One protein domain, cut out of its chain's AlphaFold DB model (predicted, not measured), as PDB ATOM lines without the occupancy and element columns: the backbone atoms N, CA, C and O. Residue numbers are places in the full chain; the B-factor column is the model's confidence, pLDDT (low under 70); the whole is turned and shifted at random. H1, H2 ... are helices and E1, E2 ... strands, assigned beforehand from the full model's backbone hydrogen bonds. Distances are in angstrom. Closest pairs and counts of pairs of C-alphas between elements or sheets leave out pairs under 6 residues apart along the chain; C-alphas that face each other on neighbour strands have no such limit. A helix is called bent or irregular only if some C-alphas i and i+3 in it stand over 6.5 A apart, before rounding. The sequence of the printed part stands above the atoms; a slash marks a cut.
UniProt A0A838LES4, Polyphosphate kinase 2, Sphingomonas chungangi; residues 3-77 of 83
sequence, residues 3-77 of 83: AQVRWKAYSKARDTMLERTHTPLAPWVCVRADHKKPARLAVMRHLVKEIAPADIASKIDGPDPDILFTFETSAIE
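This is residues 3 to 77 of the 83 residues of the protein "Polyphosphate kinase 2" of Sphingomonas chungangi (UniProt A0A838LES4). A very small ribbon of two antiparallel strands, E1 and E2, sits in the middle of a loose, elongated model, with the two long helices H1 and H2 on either side of it, running nearly the same way and well separated. The short helix H4 meets the later part of H1, and the short helix H3 lies at the far end beyond H2, where residues 50 to 55 stick out; residues 3 to 10 stick out at the opposite end. The printed part has 75 residues, with four named helices and two named strands in the order H1, E1, H2, H3, E2, H4, and its class is mostly helix. The whole is loose, with a radius of gyration of the C-alphas of 14.5 A, and the C-alphas span 46 by 29 by 18 A.

H1, residues 7 to 21, is joined by a short link to E1, residues 29 to 31. A tight link leads on to H2, residues 36 to 51. The closest C-alphas of E1 and H2 are those of Val 31 and Ala 39, 6.6 A apart. H2 and H3, residues 54 to 57, touch only at the corner by their link, and only just, with 3 pairs of C-alphas within 8 A; the closest are those of Lys 49 and Ala 57, 5.1 A apart. E2, residues 68 to 70, is the antiparallel neighbour of E1, at 155 degrees between their directions. N 30 and O 69 are 2.8 A apart and N 69 and O 30 are 3.0 A apart, both within hydrogen-bond range. The closest C-alphas of H2 and E2 are those of Ala 42 and Leu 68, 6.3 A apart. H4, residues 73 to 76, only just touches H1, with 3 pairs of C-alphas within 8 A, made by residues 15 to 19 of H1 alone; the closest are those of Glu 19 and Thr 73, 6.2 A apart. H1 and H2 are apart, and so are H2 and H4. In H1 and H2 every O i to N i+4 pair is within hydrogen-bond range; H3 and H4 are too short for such a pair.

H1 begins at C-alpha 7, (264.430, 117.342, 335.136), and is 20.9 A long from first to last C-alpha. E1 is 6.8 A long. H2 is 22.7 A long and ends at C-alpha 51, (283.131, 145.203, 337.165). H3 is 4.9 A long and E2 is 7.2 A long. H4 ends at C-alpha 76, (260.964, 129.547, 343.309); it is neither bent nor irregular, but only just: C-alphas 73 and 76 are 6.0 A apart.

The two C-alphas farthest apart are those of Val 5 and Asp 55, 47.8 A. The printed part has no cut and no long link. The mean pLDDT of the printed part is 96.0, and no printed residue is under 70.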
ATOM      1  N   ALA A   3     268.718 113.912 330.910       84.00
ATOM      2  CA  ALA A   3     268.368 115.248 331.390       84.00
ATOM      3  C   ALA A   3     266.852 115.451 331.539       84.00
ATOM      4  O   ALA A   3     266.412 115.922 332.578       84.00
ATOM      5  N   GLN A   4     266.065 115.019 330.549       91.69
ATOM      6  CA  GLN A   4     264.603 115.142 330.590       91.69
ATOM      7  C   GLN A   4     263.985 114.276 331.697       91.69
ATOM      8  O   GLN A   4     263.166 114.752 332.474       91.69
ATOM      9  N   VAL A   5     264.445 113.028 331.852       95.44
ATOM     10  CA  VAL A   5     263.968 112.128 332.921       95.44
ATOM     11  C   VAL A   5     264.303 112.672 334.315       95.44
ATOM     12  O   VAL A   5     263.512 112.541 335.244       95.44
ATOM     13  N   ARG A   6     265.473 113.300 334.471       94.81
ATOM     14  CA  ARG A   6     265.938 113.858 335.750       94.81
ATOM     15  C   ARG A   6     265.589 115.328 335.950       94.81
ATOM     16  O   ARG A   6     266.054 115.909 336.927       94.81
ATOM     17  N   TRP A   7     264.766 115.920 335.088       94.50
ATOM     18  CA  TRP A   7     264.430 117.342 335.136       94.50
ATOM     19  C   TRP A   7     263.970 117.779 336.532       94.50
ATOM     20  O   TRP A   7     264.594 118.643 337.139       94.50
ATOM     21  N   LYS A   8     263.008 117.059 337.128       95.00
ATOM     22  CA  LYS A   8     262.529 117.317 338.499       95.00
ATOM     23  C   LYS A   8     263.636 117.257 339.559       95.00
ATOM     24  O   LYS A   8     263.630 118.044 340.502       95.00
ATOM     25  N   ALA A   9     264.577 116.321 339.423       96.50
ATOM     26  CA  ALA A   9     265.687 116.182 340.363       96.50
ATOM     27  C   ALA A   9     266.680 117.349 340.237       96.50
ATOM     28  O   ALA A   9     267.130 117.870 341.255       96.50
ATOM     29  N   TYR A  10     266.973 117.793 339.010       96.12
ATOM     30  CA  TYR A  10     267.807 118.972 338.772       96.12
ATOM     31  C   TYR A  10     267.134 120.262 339.239       96.12
ATOM     32  O   TYR A  10     267.796 121.056 339.901       96.12
ATOM     33  N   SER A  11     265.836 120.446 338.977       95.88
ATOM     34  CA  SER A  11     265.078 121.603 339.467       95.88
ATOM     35  C   SER A  11     265.126 121.673 340.994       95.88
ATOM     36  O   SER A  11     265.535 122.689 341.543       95.88
ATOM     37  N   LYS A  12     264.868 120.557 341.694       95.94
ATOM     38  CA  LYS A  12     264.969 120.503 343.163       95.94
ATOM     39  C   LYS A  12     266.376 120.835 343.678       95.94
ATOM     40  O   LYS A  12     266.516 121.544 344.674       95.94
ATOM     41  N   ALA A  13     267.415 120.310 343.025       97.06
ATOM     42  CA  ALA A  13     268.801 120.584 343.400       97.06
ATOM     43  C   ALA A  13     269.174 122.061 343.181       97.06
ATOM     44  O   ALA A  13     269.802 122.659 344.052       97.06
ATOM     45  N   ARG A  14     268.749 122.654 342.056       96.88
ATOM     46  CA  ARG A  14     268.907 124.085 341.760       96.88
ATOM     47  C   ARG A  14     268.231 124.937 342.829       96.88
ATOM     48  O   ARG A  14     268.881 125.820 343.369       96.88
ATOM     49  N   ASP A  15     266.969 124.659 343.139       97.00
ATOM     50  CA  ASP A  15     266.188 125.453 344.092       97.00
ATOM     51  C   ASP A  15     266.850 125.416 345.483       97.00
ATOM     52  O   ASP A  15     267.151 126.459 346.055       97.00
ATOM     53  N   THR A  16     267.250 124.222 345.947       97.50
ATOM     54  CA  THR A  16     267.982 124.051 347.220       97.50
ATOM     55  C   THR A  16     269.320 124.805 347.235       97.50
ATOM     56  O   THR A  16     269.716 125.359 348.260       97.50
ATOM     57  N   MET A  17     270.055 124.799 346.118       98.00
ATOM     58  CA  MET A  17     271.328 125.516 345.993       98.00
ATOM     59  C   MET A  17     271.110 127.030 346.069       98.00
ATOM     60  O   MET A  17     271.806 127.696 346.838       98.00
ATOM     61  N   LEU A  18     270.157 127.566 345.300       97.69
ATOM     62  CA  LEU A  18     269.863 128.998 345.256       97.69
ATOM     63  C   LEU A  18     269.446 129.518 346.638       97.69
ATOM     64  O   LEU A  18     270.035 130.484 347.113       97.69
ATOM     65  N   GLU A  19     268.534 128.825 347.327       96.44
ATOM     66  CA  GLU A  19     268.087 129.195 348.680       96.44
ATOM     67  C   GLU A  19     269.228 129.257 349.698       96.44
ATOM     68  O   GLU A  19     269.266 130.146 350.544       96.44
ATOM     69  N   ARG A  20     270.157 128.295 349.650       97.56
ATOM     70  CA  ARG A  20     271.194 128.149 350.683       97.56
ATOM     71  C   ARG A  20     272.448 128.971 350.434       97.56
ATOM     72  O   ARG A  20     273.224 129.164 351.366       97.56
ATOM     73  N   THR A  21     272.697 129.374 349.191       97.81
ATOM     74  CA  THR A  21     273.978 129.984 348.796       97.81
ATOM     75  C   THR A  21     273.841 131.388 348.226       97.81
ATOM     76  O   THR A  21     274.854 132.055 348.037       97.81
ATOM     77  N   HIS A  22     272.619 131.876 347.991       97.50
ATOM     78  CA  HIS A  22     272.402 133.279 347.666       97.50
ATOM     79  C   HIS A  22     272.661 134.154 348.898       97.50
ATOM     80  O   HIS A  22     272.017 133.996 349.934       97.50
ATOM     81  N   THR A  23     273.598 135.096 348.784       97.00
ATOM     82  CA  THR A  23     273.920 136.049 349.854       97.00
ATOM     83  C   THR A  23     274.140 137.449 349.278       97.00
ATOM     84  O   THR A  23     274.516 137.559 348.113       97.00
ATOM     85  N   PRO A  24     274.000 138.525 350.075       95.12
ATOM     86  CA  PRO A  24     274.282 139.882 349.600       95.12
ATOM     87  C   PRO A  24     275.724 140.090 349.114       95.12
ATOM     88  O   PRO A  24     275.964 140.925 348.251       95.12
ATOM     89  N   LEU A  25     276.686 139.332 349.657       96.00
ATOM     90  CA  LEU A  25     278.096 139.407 349.260       96.00
ATOM     91  C   LEU A  25     278.393 138.627 347.968       96.00
ATOM     92  O   LEU A  25     279.311 138.976 347.234       96.00
ATOM     93  N   ALA A  26     277.633 137.564 347.705       95.69
ATOM     94  CA  ALA A  26     277.770 136.714 346.528       95.69
ATOM     95  C   ALA A  26     276.371 136.362 345.995       95.69
ATOM     96  O   ALA A  26     275.860 135.264 346.256       95.69
ATOM     97  N   PRO A  27     275.704 137.308 345.312       96.88
ATOM     98  CA  PRO A  27     274.346 137.103 344.851       96.88
ATOM     99  C   PRO A  27     274.319 136.141 343.662       96.88
ATOM    100  O   PRO A  27     275.080 136.265 342.704       96.88
ATOM    101  N   TRP A  28     273.376 135.205 343.689       97.88
ATOM    102  CA  TRP A  28     272.971 134.499 342.476       97.88
ATOM    103  C   TRP A  28     272.179 135.424 341.556       97.88
ATOM    104  O   TRP A  28     271.200 136.037 341.979       97.88
ATOM    105  N   VAL A  29     272.571 135.451 340.286       97.38
ATOM    106  CA  VAL A  29     271.876 136.159 339.209       97.38
ATOM    107  C   VAL A  29     271.341 135.128 338.221       97.38
ATOM    108  O   VAL A  29     272.088 134.314 337.674       97.38
ATOM    109  N   CYS A  30     270.027 135.124 338.024       97.38
ATOM    110  CA  CYS A  30     269.324 134.192 337.154       97.38
ATOM    111  C   CYS A  30     269.153 134.781 335.750       97.38
ATOM    112  O   CYS A  30     268.914 135.976 335.595       97.38
ATOM    113  N   VAL A  31     269.248 133.929 334.722       97.50
ATOM    114  CA  VAL A  31     269.142 134.336 333.312       97.50
ATOM    115  C   VAL A  31     268.177 133.417 332.566       97.50
ATOM    116  O   VAL A  31     268.363 132.199 332.546       97.50
ATOM    117  N   ARG A  32     267.173 133.991 331.899       96.75
ATOM    118  CA  ARG A  32     266.280 133.272 330.983       96.75
ATOM    119  C   ARG A  32     266.993 133.027 329.655       96.75
ATOM    120  O   ARG A  32     267.274 133.956 328.900       96.75
ATOM    121  N   ALA A  33     267.317 131.764 329.378       96.38
ATOM    122  CA  ALA A  33     268.273 131.394 328.330       96.38
ATOM    123  C   ALA A  33     267.665 130.758 327.065       96.38
ATOM    124  O   ALA A  33     268.424 130.386 326.164       96.38
ATOM    125  N   ASP A  34     266.335 130.664 326.955       96.19
ATOM    126  CA  ASP A  34     265.661 130.076 325.783       96.19
ATOM    127  C   ASP A  34     266.055 130.797 324.483       96.19
ATOM    128  O   ASP A  34     266.361 130.172 323.461       96.19
ATOM    129  N   HIS A  35     266.175 132.128 324.544       97.00
ATOM    130  CA  HIS A  35     266.708 132.950 323.462       97.00
ATOM    131  C   HIS A  35     268.191 133.266 323.684       97.00
ATOM    132  O   HIS A  35     268.572 134.234 324.342       97.00
ATOM    133  N   LYS A  36     269.057 132.463 323.053       97.19
ATOM    134  CA  LYS A  36     270.518 132.514 323.250       97.19
ATOM    135  C   LYS A  36     271.146 133.893 323.022       97.19
ATOM    136  O   LYS A  36     272.025 134.283 323.782       97.19
ATOM    137  N   LYS A  37     270.770 134.608 321.952       97.25
ATOM    138  CA  LYS A  37     271.375 135.914 321.613       97.25
ATOM    139  C   LYS A  37     271.045 136.981 322.679       97.25
ATOM    140  O   LYS A  37     272.001 137.525 323.234       97.25
ATOM    141  N   PRO A  38     269.765 137.233 323.022       97.00
ATOM    142  CA  PRO A  38     269.408 138.131 324.121       97.00
ATOM    143  C   PRO A  38     270.050 137.753 325.462       97.00
ATOM    144  O   PRO A  38     270.644 138.611 326.106       97.00
ATOM    145  N   ALA A  39     270.035 136.468 325.836       97.94
ATOM    146  CA  ALA A  39     270.620 136.002 327.095       97.94
ATOM    147  C   ALA A  39     272.123 136.310 327.204       97.94
ATOM    148  O   ALA A  39     272.598 136.795 328.229       97.94
ATOM    149  N   ARG A  40     272.883 136.087 326.122       98.12
ATOM    150  CA  ARG A  40     274.322 136.404 326.076       98.12
ATOM    151  C   ARG A  40     274.583 137.901 326.227       98.12
ATOM    152  O   ARG A  40     275.496 138.279 326.954       98.12
ATOM    153  N   LEU A  41     273.795 138.741 325.553       97.31
ATOM    154  CA  LEU A  41     273.909 140.196 325.678       97.31
ATOM    155  C   LEU A  41     273.585 140.660 327.101       97.31
ATOM    156  O   LEU A  41     274.312 141.495 327.629       97.31
ATOM    157  N   ALA A  42     272.552 140.095 327.731       98.06
ATOM    158  CA  ALA A  42     272.197 140.411 329.113       98.06
ATOM    159  C   ALA A  42     273.344 140.075 330.080       98.06
ATOM    160  O   ALA A  42     273.739 140.931 330.866       98.06
ATOM    161  N   VAL A  43     273.952 138.887 329.956       98.00
ATOM    162  CA  VAL A  43     275.101 138.490 330.792       98.00
ATOM    163  C   VAL A  43     276.292 139.430 330.592       98.00
ATOM    164  O   VAL A  43     276.861 139.906 331.569       98.00
ATOM    165  N   MET A  44     276.658 139.746 329.344       97.31
ATOM    166  CA  MET A  44     277.776 140.662 329.073       97.31
ATOM    167  C   MET A  44     277.516 142.068 329.627       97.31
ATOM    168  O   MET A  44     278.413 142.655 330.226       97.31
ATOM    169  N   ARG A  45     276.293 142.597 329.476       97.44
ATOM    170  CA  ARG A  45     275.907 143.898 330.048       97.44
ATOM    171  C   ARG A  45     275.988 143.896 331.566       97.44
ATOM    172  O   ARG A  45     276.547 144.831 332.125       97.44
ATOM    173  N   HIS A  46     275.474 142.852 332.214       97.31
ATOM    174  CA  HIS A  46     275.548 142.712 333.665       97.31
ATOM    175  C   HIS A  46     277.002 142.725 334.144       97.31
ATOM    176  O   HIS A  46     277.354 143.554 334.972       97.31
ATOM    177  N   LEU A  47     277.879 141.913 333.543       96.88
ATOM    178  CA  LEU A  47     279.297 141.899 333.911       96.88
ATOM    179  C   LEU A  47     279.951 143.275 333.755       96.88
ATOM    180  O   LEU A  47     280.625 143.727 334.672       96.88
ATOM    181  N   VAL A  48     279.725 143.967 332.632       97.44
ATOM    182  CA  VAL A  48     280.265 145.322 332.424       97.44
ATOM    183  C   VAL A  48     279.744 146.299 333.479       97.44
ATOM    184  O   VAL A  48     280.513 147.125 333.956       97.44
ATOM    185  N   LYS A  49     278.469 146.206 333.873       96.31
ATOM    186  CA  LYS A  49     277.896 147.059 334.923       96.31
ATOM    187  C   LYS A  49     278.492 146.795 336.306       96.31
ATOM    188  O   LYS A  49     278.660 147.754 337.049       96.31
ATOM    189  N   GLU A  50     278.823 145.547 336.622       95.00
ATOM    190  CA  GLU A  50     279.356 145.171 337.938       95.00
ATOM    191  C   GLU A  50     280.859 145.442 338.087       95.00
ATOM    192  O   GLU A  50     281.307 145.830 339.163       95.00
ATOM    193  N   ILE A  51     281.659 145.227 337.032       96.31
ATOM    194  CA  ILE A  51     283.131 145.203 337.165       96.31
ATOM    195  C   ILE A  51     283.855 146.346 336.452       96.31
ATOM    196  O   ILE A  51     285.032 146.579 336.732       96.31
ATOM    197  N   ALA A  52     283.219 147.017 335.486       97.31
ATOM    198  CA  ALA A  52     283.907 148.041 334.704       97.31
ATOM    199  C   ALA A  52     283.958 149.391 335.445       97.31
ATOM    200  O   ALA A  52     283.051 149.718 336.212       97.31
ATOM    201  N   PRO A  53     284.976 150.226 335.170       97.62
ATOM    202  CA  PRO A  53     285.008 151.616 335.612       97.62
ATOM    203  C   PRO A  53     283.744 152.402 335.229       97.62
ATOM    204  O   PRO A  53     283.127 152.154 334.188       97.62
ATOM    205  N   ALA A  54     283.370 153.388 336.050       95.94
ATOM    206  CA  ALA A  54     282.122 154.142 335.895       95.94
ATOM    207  C   ALA A  54     281.991 154.860 334.535       95.94
ATOM    208  O   ALA A  54     280.890 154.976 333.991       95.94
ATOM    209  N   ASP A  55     283.100 155.305 333.942       97.31
ATOM    210  CA  ASP A  55     283.135 155.956 332.628       97.31
ATOM    211  C   ASP A  55     282.851 154.988 331.465       97.31
ATOM    212  O   ASP A  55     282.422 155.417 330.392       97.31
ATOM    213  N   ILE A  56     283.064 153.685 331.669       96.56
ATOM    214  CA  ILE A  56     282.704 152.628 330.716       96.56
ATOM    215  C   ILE A  56     281.289 152.137 331.007       96.56
ATOM    216  O   ILE A  56     280.455 152.089 330.103       96.56
ATOM    217  N   ALA A  57     280.994 151.810 332.267       96.69
ATOM    218  CA  ALA A  57     279.699 151.278 332.675       96.69
ATOM    219  C   ALA A  57     278.547 152.246 332.358       96.69
ATOM    220  O   ALA A  57     277.457 151.799 332.000       96.69
ATOM    221  N   SER A  58     278.769 153.562 332.429       95.88
ATOM    222  CA  SER A  58     277.762 154.577 332.076       95.88
ATOM    223  C   SER A  58     277.379 154.599 330.590       95.88
ATOM    224  O   SER A  58     276.295 155.069 330.262       95.88
ATOM    225  N   LYS A  59     278.215 154.057 329.695       96.81
ATOM    226  CA  LYS A  59     277.984 154.058 328.237       96.81
ATOM    227  C   LYS A  59     277.140 152.884 327.739       96.81
ATOM    228  O   LYS A  59     276.817 152.826 326.557       96.81
ATOM    229  N   ILE A  60     276.843 151.922 328.607       95.25
ATOM    230  CA  ILE A  60     276.150 150.681 328.260       95.25
ATOM    231  C   ILE A  60     274.812 150.641 328.993       95.25
ATOM    232  O   ILE A  60     274.750 150.959 330.177       95.25
ATOM    233  N   ASP A  61     273.745 150.223 328.320       94.56
ATOM    234  CA  ASP A  61     272.454 150.008 328.976       94.56
ATOM    235  C   ASP A  61     272.519 148.842 329.972       94.56
ATOM    236  O   ASP A  61     273.316 147.910 329.827       94.56
ATOM    237  N   GLY A  62     271.664 148.877 330.995       92.38
ATOM    238  CA  GLY A  62     271.498 147.744 331.903       92.38
ATOM    239  C   GLY A  62     270.991 146.483 331.182       92.38
ATOM    240  O   GLY A  62     270.470 146.564 330.064       92.38
ATOM    241  N   PRO A  63     271.154 145.295 331.787       95.19
ATOM    242  CA  PRO A  63     270.479 144.102 331.297       95.19
ATOM    243  C   PRO A  63     268.955 144.271 331.396       95.19
ATOM    244  O   PRO A  63     268.452 144.936 332.299       95.19
ATOM    245  N   ASP A  64     268.230 143.659 330.463       94.38
ATOM    246  CA  ASP A  64     266.767 143.604 330.497       94.38
ATOM    247  C   ASP A  64     266.310 142.789 331.728       94.38
ATOM    248  O   ASP A  64     266.724 141.625 331.844       94.38
ATOM    249  N   PRO A  65     265.493 143.361 332.638       93.00
ATOM    250  CA  PRO A  65     265.068 142.693 333.868       93.00
ATOM    251  C   PRO A  65     264.195 141.454 333.620       93.00
ATOM    252  O   PRO A  65     264.172 140.552 334.458       93.00
ATOM    253  N   ASP A  66     263.531 141.354 332.463       92.94
ATOM    254  CA  ASP A  66     262.758 140.163 332.098       92.94
ATOM    255  C   ASP A  66     263.662 138.996 331.670       92.94
ATOM    256  O   ASP A  66     263.239 137.835 331.667       92.94
ATOM    257  N   ILE A  67     264.918 139.287 331.315       96.38
ATOM    258  CA  ILE A  67     265.913 138.300 330.882       96.38
ATOM    259  C   ILE A  67     266.863 137.944 332.020       96.38
ATOM    260  O   ILE A  67     267.203 136.770 332.168       96.38
ATOM    261  N   LEU A  68     267.325 138.925 332.792       97.06
ATOM    262  CA  LEU A  68     268.325 138.744 333.839       97.06
ATOM    263  C   LEU A  68     267.893 139.472 335.108       97.06
ATOM    264  O   LEU A  68     267.674 140.678 335.093       97.06
ATOM    265  N   PHE A  69     267.822 138.734 336.213       96.19
ATOM    266  CA  PHE A  69     267.378 139.251 337.504       96.19
ATOM    267  C   PHE A  69     268.171 138.623 338.651       96.19
ATOM    268  O   PHE A  69     268.604 137.471 338.575       96.19
ATOM    269  N   THR A  70     268.351 139.374 339.733       96.62
ATOM    270  CA  THR A  70     268.932 138.851 340.975       96.62
ATOM    271  C   THR A  70     267.944 137.894 341.632       96.62
ATOM    272  O   THR A  70     266.755 138.190 341.724       96.62
ATOM    273  N   PHE A  71     268.426 136.727 342.057       97.12
ATOM    274  CA  PHE A  71     267.586 135.726 342.699       97.12
ATOM    275  C   PHE A  71     267.012 136.246 344.020       97.12
ATOM    276  O   PHE A  71     267.704 136.878 344.809       97.12
ATOM    277  N   GLU A  72     265.760 135.891 344.272       95.19
ATOM    278  CA  GLU A  72     265.073 136.060 345.545       95.19
ATOM    279  C   GLU A  72     264.321 134.762 345.828       95.19
ATOM    280  O   GLU A  72     263.887 134.087 344.892       95.19
ATOM    281  N   THR A  73     264.105 134.419 347.097       93.12
ATOM    282  CA  THR A  73     263.423 133.168 347.471       93.12
ATOM    283  C   THR A  73     262.036 133.033 346.828       93.12
ATOM    284  O   THR A  73     261.648 131.940 346.424       93.12
ATOM    285  N   SER A  74     261.316 134.145 346.634       93.56
ATOM    286  CA  SER A  74     260.015 134.174 345.945       93.56
ATOM    287  C   SER A  74     260.070 133.654 344.501       93.56
ATOM    288  O   SER A  74     259.083 133.089 344.026       93.56
ATOM    289  N   ALA A  75     261.226 133.740 343.828       93.50
ATOM    290  CA  ALA A  75     261.417 133.289 342.446       93.50
ATOM    291  C   ALA A  75     261.169 131.780 342.242       93.50
ATOM    292  O   ALA A  75     260.935 131.322 341.120       93.50
ATOM    293  N   ILE A  76     261.235 130.992 343.321       93.00
ATOM    294  CA  ILE A  76     260.964 129.547 343.309       93.00
ATOM    295  C   ILE A  76     259.467 129.264 343.134       93.00
ATOM    296  O   ILE A  76     259.078 128.239 342.560       93.00
ATOM    297  N   GLU A  77     258.609 130.169 343.592       90.88
ATOM    298  CA  GLU A  77     257.158 129.976 343.633       90.88
ATOM    299  C   GLU A  77     256.421 130.803 342.575       90.88
ATOM    300  O   GLU A  77     255.433 130.326 342.023       90.88
TER     301      GLU A  77